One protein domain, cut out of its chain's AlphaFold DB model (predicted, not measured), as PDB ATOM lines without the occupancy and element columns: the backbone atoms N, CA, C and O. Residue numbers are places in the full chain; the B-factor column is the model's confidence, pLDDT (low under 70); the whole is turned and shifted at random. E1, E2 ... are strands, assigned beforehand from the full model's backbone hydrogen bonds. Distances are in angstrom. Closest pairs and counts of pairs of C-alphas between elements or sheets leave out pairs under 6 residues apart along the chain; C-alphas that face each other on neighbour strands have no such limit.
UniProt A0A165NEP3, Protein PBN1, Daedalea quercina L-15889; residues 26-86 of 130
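AT A GLANCE: This is residues 26 to 86 of the 130 residues of the protein "Protein PBN1" of Daedalea quercina L-15889 (UniProt A0A165NEP3). With little regular structure, this is a long, narrow double run of chain: the two-strand ladder E1-E4 makes one end, the hairpin E2-E3 stands toward the other, and residues 43 to 64 fold back there as a large loop. The printed part has 61 residues, of which only 22 are in named elements; the class is all strand, with four named strands, E1 to E4 in order along the chain, and no named helix. The two sheets, E1 - E4 and E2 - E3, are antiparallel. The rod, 52 by 25 by 15 A, is only just extended, close to loose, with radius of gyration of the C-alphas 16.0 A.

IN THESE COORDINATES: Find C-alpha 27 at (203.833, 228.965, 183.769); E1 runs 15.4 A to residue 32. E2 is residues 38 to 42, 13.1 A; E3 is 65 to 69, 12.7 A. E4, residues 79 to 84, runs 16.2 A to (202.988, 227.062, 187.643).

HOW THE PARTS SIT: Look at E1 and E4, antiparallel at 151 degrees: N 30 and O 81 are within hydrogen-bond range, 2.8 A. In the hairpin E2 and E3, at 157 degrees, so are N 39 and O 68, 2.7 A. E1 and E3 are apart.

THE WHOLE: The C-alphas farthest apart, Gly 26 and Ser 44, are 52.7 A apart. The printed part has no cut; the link E2 to E3 is long. Residues 46 and 72 to 76 have pLDDT under 70.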
ATOM      1  N   GLY A  26     205.770 232.662 184.568       82.25
ATOM      2  CA  GLY A  26     206.098 231.563 185.493       82.25
ATOM      3  C   GLY A  26     205.199 230.326 185.364       82.25
ATOM      4  O   GLY A  26     204.919 229.661 186.359       82.25
ATOM      5  N   TYR A  27     204.729 230.038 184.151       87.00
ATOM      6  CA  TYR A  27     203.833 228.965 183.769       87.00
ATOM      7  C   TYR A  27     204.420 228.212 182.577       87.00
ATOM      8  O   TYR A  27     204.922 228.814 181.630       87.00
ATOM      9  N   HIS A  28     204.326 226.889 182.612       87.19
ATOM     10  CA  HIS A  28     204.726 226.018 181.515       87.19
ATOM     11  C   HIS A  28     203.543 225.172 181.069       87.19
ATOM     12  O   HIS A  28     202.822 224.622 181.901       87.19
ATOM     13  N   THR A  29     203.371 225.035 179.757       88.38
ATOM     14  CA  THR A  29     202.428 224.072 179.185       88.38
ATOM     15  C   THR A  29     203.145 222.747 178.987       88.38
ATOM     16  O   THR A  29     204.167 222.688 178.301       88.38
ATOM     17  N   ILE A  30     202.616 221.689 179.590       87.94
ATOM     18  CA  ILE A  30     203.047 220.317 179.354       87.94
ATOM     19  C   ILE A  30     201.950 219.567 178.609       87.94
ATOM     20  O   ILE A  30     200.766 219.761 178.872       87.94
ATOM     21  N   ARG A  31     202.355 218.692 177.693       90.06
ATOM     22  CA  ARG A  31     201.444 217.807 176.974       90.06
ATOM     23  C   ARG A  31     201.397 216.467 177.695       90.06
ATOM     24  O   ARG A  31     202.409 215.772 177.775       90.06
ATOM     25  N   LEU A  32     200.242 216.141 178.257       87.75
ATOM     26  CA  LEU A  32     199.984 214.874 178.923       87.75
ATOM     27  C   LEU A  32     199.351 213.907 177.930       87.75
ATOM     28  O   LEU A  32     198.220 214.094 177.479       87.75
ATOM     29  N   GLU A  33     200.105 212.866 177.598       84.50
ATOM     30  CA  GLU A  33     199.591 211.743 176.825       84.50
ATOM     31  C   GLU A  33     198.634 210.910 177.688       84.50
ATOM     32  O   GLU A  33     198.791 210.797 178.908       84.50
ATOM     33  N   GLN A  34     197.616 210.337 177.054       80.44
ATOM     34  CA  GLN A  34     196.605 209.563 177.760       80.44
ATOM     35  C   GLN A  34     197.174 208.214 178.236       80.44
ATOM     36  O   GLN A  34     197.922 207.567 177.499       80.44
ATOM     37  N   PRO A  35     196.813 207.741 179.444       81.19
ATOM     38  CA  PRO A  35     197.222 206.420 179.896       81.19
ATOM     39  C   PRO A  35     196.612 205.313 179.029       81.19
ATOM     40  O   PRO A  35     195.430 205.344 178.683       81.19
ATOM     41  N   ILE A  36     197.416 204.290 178.738       83.81
ATOM     42  CA  ILE A  36     196.976 203.094 178.020       83.81
ATOM     43  C   ILE A  36     196.502 202.056 179.039       83.81
ATOM     44  O   ILE A  36     197.280 201.570 179.860       83.81
ATOM     45  N   GLY A  37     195.217 201.707 178.977       84.62
ATOM     46  CA  GLY A  37     194.636 200.633 179.779       84.62
ATOM     47  C   GLY A  37     194.915 199.256 179.175       84.62
ATOM     48  O   GLY A  37     194.719 199.038 177.977       84.62
ATOM     49  N   PHE A  38     195.333 198.302 180.004       89.00
ATOM     50  CA  PHE A  38     195.551 196.916 179.595       89.00
ATOM     51  C   PHE A  38     195.072 195.936 180.669       89.00
ATOM     52  O   PHE A  38     195.097 196.223 181.864       89.00
ATOM     53  N   TRP A  39     194.662 194.753 180.228       87.62
ATOM     54  CA  TRP A  39     194.422 193.590 181.068       87.62
ATOM     55  C   TRP A  39     195.709 192.793 181.231       87.62
ATOM     56  O   TRP A  39     196.411 192.544 180.254       87.62
ATOM     57  N   ALA A  40     195.985 192.351 182.456       90.56
ATOM     58  CA  ALA A  40     197.042 191.395 182.763       90.56
ATOM     59  C   ALA A  40     196.410 190.135 183.368       90.56
ATOM     60  O   ALA A  40     196.141 190.070 184.566       90.56
ATOM     61  N   CYS A  41     196.145 189.136 182.530       88.31
ATOM     62  CA  CYS A  41     195.487 187.897 182.943       88.31
ATOM     63  C   CYS A  41     196.528 186.820 183.259       88.31
ATOM     64  O   CYS A  41     197.447 186.659 182.464       88.31
ATOM     65  N   PRO A  42     196.406 186.029 184.337       90.62
ATOM     66  CA  PRO A  42     197.308 184.904 184.574       90.62
ATOM     67  C   PRO A  42     197.358 183.963 183.362       90.62
ATOM     68  O   PRO A  42     196.323 183.535 182.854       90.62
ATOM     69  N   ALA A  43     198.559 183.633 182.900       86.25
ATOM     70  CA  ALA A  43     198.789 182.777 181.746       86.25
ATOM     71  C   ALA A  43     199.808 181.687 182.077       86.25
ATOM     72  O   ALA A  43     200.822 181.914 182.736       86.25
ATOM     73  N   SER A  44     199.553 180.479 181.579       73.50
ATOM     74  CA  SER A  44     200.448 179.330 181.748       73.50
ATOM     75  C   SER A  44     201.702 179.409 180.868       73.50
ATOM     76  O   SER A  44     202.628 178.621 181.049       73.50
ATOM     77  N   LYS A  45     201.732 180.333 179.900       73.69
ATOM     78  CA  LYS A  45     202.845 180.576 178.979       73.69
ATOM     79  C   LYS A  45     203.144 182.070 178.920       73.69
ATOM     80  O   LYS A  45     202.245 182.888 179.097       73.69
ATOM     81  N   HIS A  46     204.402 182.403 178.653       68.31
ATOM     82  CA  HIS A  46     204.824 183.782 178.437       68.31
ATOM     83  C   HIS A  46     204.097 184.345 177.208       68.31
ATOM     84  O   HIS A  46     204.135 183.733 176.139       68.31
ATOM     85  N   SER A  47     203.393 185.464 177.371       73.56
ATOM     86  CA  SER A  47     202.728 186.145 176.261       73.56
ATOM     87  C   SER A  47     203.613 187.253 175.715       73.56
ATOM     88  O   SER A  47     204.255 187.959 176.495       73.56
ATOM     89  N   ASN A  48     203.566 187.475 174.406       81.19
ATOM     90  CA  ASN A  48     204.179 188.655 173.808       81.19
ATOM     91  C   ASN A  48     203.480 189.920 174.321       81.19
ATOM     92  O   ASN A  48     202.255 190.022 174.267       81.19
ATOM     93  N   ILE A  49     204.268 190.868 174.824       85.75
ATOM     94  CA  ILE A  49     203.777 192.177 175.256       85.75
ATOM     95  C   ILE A  49     203.479 193.007 173.997       85.75
ATOM     96  O   ILE A  49     204.352 193.088 173.128       85.75
ATOM     97  N   PRO A  50     202.286 193.617 173.867       87.88
ATOM     98  CA  PRO A  50     201.978 194.501 172.745       87.88
ATOM     99  C   PRO A  50     202.967 195.674 172.662       87.88
ATOM    100  O   PRO A  50     203.357 196.234 173.690       87.88
ATOM    101  N   HIS A  51     203.366 196.057 171.445       87.44
ATOM    102  CA  HIS A  51     204.390 197.087 171.221       87.44
ATOM    103  C   HIS A  51     203.985 198.443 171.822       87.44
ATOM    104  O   HIS A  51     204.830 199.206 172.281       87.44
ATOM    105  N   GLU A  52     202.691 198.743 171.852       85.38
ATOM    106  CA  GLU A  52     202.124 199.991 172.358       85.38
ATOM    107  C   GLU A  52     202.334 200.151 173.870       85.38
ATOM    108  O   GLU A  52     202.477 201.265 174.361       85.38
ATOM    109  N   VAL A  53     202.381 199.039 174.611       86.56
ATOM    110  CA  VAL A  53     202.493 199.046 176.080       86.56
ATOM    111  C   VAL A  53     203.882 198.625 176.564       86.56
ATOM    112  O   VAL A  53     204.264 198.926 177.694       86.56
ATOM    113  N   ALA A  54     204.669 197.988 175.694       87.50
ATOM    114  CA  ALA A  54     206.045 197.582 175.955       87.50
ATOM    115  C   ALA A  54     206.945 198.683 176.562       87.50
ATOM    116  O   ALA A  54     207.642 198.375 177.527       87.50
ATOM    117  N   PRO A  55     206.933 199.954 176.099       89.12
ATOM    118  CA  PRO A  55     207.777 200.991 176.704       89.12
ATOM    119  C   PRO A  55     207.289 201.460 178.086       89.12
ATOM    120  O   PRO A  55     208.038 202.116 178.809       89.12
ATOM    121  N   HIS A  56     206.047 201.144 178.462       86.94
ATOM    122  CA  HIS A  56     205.398 201.647 179.677       86.94
ATOM    123  C   HIS A  56     205.285 200.603 180.795       86.94
ATOM    124  O   HIS A  56     204.902 200.942 181.915       86.94
ATOM    125  N   ILE A  57     205.626 199.342 180.522       89.00
ATOM    126  CA  ILE A  57     205.528 198.237 181.477       89.00
ATOM    127  C   ILE A  57     206.917 197.697 181.793       89.00
ATOM    128  O   ILE A  57     207.773 197.579 180.925       89.00
ATOM    129  N   ARG A  58     207.113 197.306 183.054       89.31
ATOM    130  CA  ARG A  58     208.245 196.480 183.482       89.31
ATOM    131  C   ARG A  58     207.843 195.005 183.396       89.31
ATOM    132  O   ARG A  58     206.990 194.596 184.192       89.31
ATOM    133  N   PRO A  59     208.381 194.213 182.448       83.19
ATOM    134  CA  PRO A  59     207.993 192.812 182.262       83.19
ATOM    135  C   PRO A  59     208.146 191.967 183.533       83.19
ATOM    136  O   PRO A  59     207.398 191.016 183.749       83.19
ATOM    137  N   GLU A  60     209.070 192.354 184.414       88.12
ATOM    138  CA  GLU A  60     209.356 191.677 185.678       88.12
ATOM    139  C   GLU A  60     208.173 191.712 186.654       88.12
ATOM    140  O   GLU A  60     208.063 190.840 187.513       88.12
ATOM    141  N   LEU A  61     207.274 192.695 186.522       88.06
ATOM    142  CA  LEU A  61     206.065 192.803 187.345       88.06
ATOM    143  C   LEU A  61     204.951 191.847 186.887       88.06
ATOM    144  O   LEU A  61     204.023 191.582 187.649       88.06
ATOM    145  N   PHE A  62     205.050 191.302 185.671       87.62
ATOM    146  CA  PHE A  62     204.022 190.463 185.047       87.62
ATOM    147  C   PHE A  62     204.604 189.158 184.463       87.62
ATOM    148  O   PHE A  62     204.332 188.815 183.311       87.62
ATOM    149  N   PRO A  63     205.382 188.374 185.235       83.88
ATOM    150  CA  PRO A  63     206.184 187.270 184.695       83.88
ATOM    151  C   PRO A  63     205.344 186.127 184.100       83.88
ATOM    152  O   PRO A  63     205.826 185.357 183.269       83.88
ATOM    153  N   LYS A  64     204.082 185.992 184.523       87.06
ATOM    154  CA  LYS A  64     203.151 184.938 184.093       87.06
ATOM    155  C   LYS A  64     201.793 185.513 183.704       87.06
ATOM    156  O   LYS A  64     200.769 184.916 184.030       87.06
ATOM    157  N   SER A  65     201.777 186.675 183.055       89.00
ATOM    158  CA  SER A  65     200.527 187.298 182.626       89.00
ATOM    159  C   SER A  65     200.463 187.465 181.114       89.00
ATOM    160  O   SER A  65     201.432 187.887 180.492       89.00
ATOM    161  N   ALA A  66     199.301 187.148 180.546       90.19
ATOM    162  CA  ALA A  66     198.877 187.560 179.224       90.19
ATOM    163  C   ALA A  66     198.450 189.028 179.251       90.19
ATOM    164  O   ALA A  66     197.504 189.373 179.964       90.19
ATOM    165  N   ILE A  67     199.143 189.872 178.483       89.31
ATOM    166  CA  ILE A  67     198.832 191.303 178.375       89.31
ATOM    167  C   ILE A  67     197.966 191.552 177.140       89.31
ATOM    168  O   ILE A  67     198.339 191.182 176.029       89.31
ATOM    169  N   SER A  68     196.815 192.196 177.329       89.00
ATOM    170  CA  SER A  68     195.891 192.566 176.251       89.00
ATOM    171  C   SER A  68     195.408 194.001 176.435       89.00
ATOM    172  O   SER A  68     194.992 194.374 177.527       89.00
ATOM    173  N   ILE A  69     195.473 194.818 175.387       87.56
ATOM    174  CA  ILE A  69     195.020 196.216 175.434       87.56
ATOM    175  C   ILE A  69     193.494 196.246 175.554       87.56
ATOM    176  O   ILE A  69     192.811 195.481 174.874       87.56
ATOM    177  N   ILE A  70     192.959 197.129 176.399       85.94
ATOM    178  CA  ILE A  70     191.511 197.321 176.537       85.94
ATOM    179  C   ILE A  70     190.992 197.996 175.255       85.94
ATOM    180  O   ILE A  70     191.327 199.158 175.005       85.94
ATOM    181  N   PRO A  71     190.188 197.308 174.423       72.06
ATOM    182  CA  PRO A  71     189.653 197.912 173.214       72.06
ATOM    183  C   PRO A  71     188.627 198.987 173.602       72.06
ATOM    184  O   PRO A  71     187.850 198.791 174.529       72.06
ATOM    185  N   HIS A  72     188.591 200.095 172.857       64.75
ATOM    186  CA  HIS A  72     187.630 201.199 173.038       64.75
ATOM    187  C   HIS A  72     187.839 202.065 174.289       64.75
ATOM    188  O   HIS A  72     186.950 202.841 174.641       64.75
ATOM    189  N   ALA A  73     189.020 202.031 174.919       63.00
ATOM    190  CA  ALA A  73     189.436 203.196 175.694       63.00
ATOM    191  C   ALA A  73     189.420 204.399 174.728       63.00
ATOM    192  O   ALA A  73     190.077 204.312 173.683       63.00
ATOM    193  N   PRO A  74     188.623 205.456 174.981       58.84
ATOM    194  CA  PRO A  74     188.540 206.582 174.065       58.84
ATOM    195  C   PRO A  74     189.954 207.101 173.869       58.84
ATOM    196  O   PRO A  74     190.591 207.469 174.850       58.84
ATOM    197  N   SER A  75     190.442 207.072 172.627       59.34
ATOM    198  CA  SER A  75     191.714 207.671 172.227       59.34
ATOM    199  C   SER A  75     191.540 209.185 172.286       59.34
ATOM    200  O   SER A  75     191.317 209.847 171.274       59.34
ATOM    201  N   ALA A  76     191.484 209.717 173.500       60.69
ATOM    202  CA  ALA A  76     191.343 211.127 173.748       60.69
ATOM    203  C   ALA A  76     192.647 211.809 173.344       60.69
ATOM    204  O   ALA A  76     193.751 211.337 173.626       60.69
ATOM    205  N   THR A  77     192.496 212.927 172.647       70.94
ATOM    206  CA  THR A  77     193.593 213.797 172.249       70.94
ATOM    207  C   THR A  77     194.414 214.164 173.482       70.94
ATOM    208  O   THR A  77     193.834 214.480 174.522       70.94
ATOM    209  N   ALA A  78     195.745 214.115 173.364       82.25
ATOM    210  CA  ALA A  78     196.653 214.548 174.420       82.25
ATOM    211  C   ALA A  78     196.183 215.869 175.047       82.25
ATOM    212  O   ALA A  78     195.732 216.777 174.342       82.25
ATOM    213  N   MET A  79     196.269 215.951 176.370       86.88
ATOM    214  CA  MET A  79     195.776 217.092 177.127       86.88
ATOM    215  C   MET A  79     196.918 218.069 177.386       86.88
ATOM    216  O   MET A  79     197.929 217.702 177.982       86.88
ATOM    217  N   ASP A  80     196.736 219.324 176.992       90.81
ATOM    218  CA  ASP A  80     197.657 220.392 177.366       90.81
ATOM    219  C   ASP A  80     197.308 220.890 178.775       90.81
ATOM    220  O   ASP A  80     196.213 221.395 179.027       90.81
ATOM    221  N   LEU A  81     198.243 220.728 179.710       88.19
ATOM    222  CA  LEU A  81     198.119 221.175 181.093       88.19
ATOM    223  C   LEU A  81     199.076 222.338 181.347       88.19
ATOM    224  O   LEU A  81     200.277 222.234 181.105       88.19
ATOM    225  N   VAL A  82     198.549 223.437 181.881       89.56
ATOM    226  CA  VAL A  82     199.355 224.588 182.303       89.56
ATOM    227  C   VAL A  82     199.708 224.429 183.777       89.56
ATOM    228  O   VAL A  82     198.820 224.344 184.624       89.56
ATOM    229  N   ILE A  83     201.004 224.403 184.087       88.56
ATOM    230  CA  ILE A  83     201.518 224.267 185.453       88.56
ATOM    231  C   ILE A  83     202.306 225.515 185.872       88.56
ATOM    232  O   ILE A  83     203.092 226.033 185.074       88.56
ATOM    233  N   PRO A  84     202.137 226.010 187.111       89.12
ATOM    234  CA  PRO A  84     202.988 227.062 187.643       89.12
ATOM    235  C   PRO A  84     204.364 226.479 187.982       89.12
ATOM    236  O   PRO A  84     204.469 225.475 188.685       89.12
ATOM    237  N   VAL A  85     205.423 227.118 187.495       89.69
ATOM    238  CA  VAL A  85     206.810 226.763 187.841       89.69
ATOM    239  C   VAL A  85     207.512 227.865 188.631       89.69
ATOM    240  O   VAL A  85     208.512 227.581 189.272       89.69
ATOM    241  N   GLY A  86     206.984 229.093 188.628       87.25
ATOM    242  CA  GLY A  86     207.622 230.253 189.257       87.25
ATOM    243  C   GLY A  86     208.734 230.871 188.402       87.25
ATOM    244  O   GLY A  86     209.319 230.209 187.543       87.25
TER     245      GLY A  86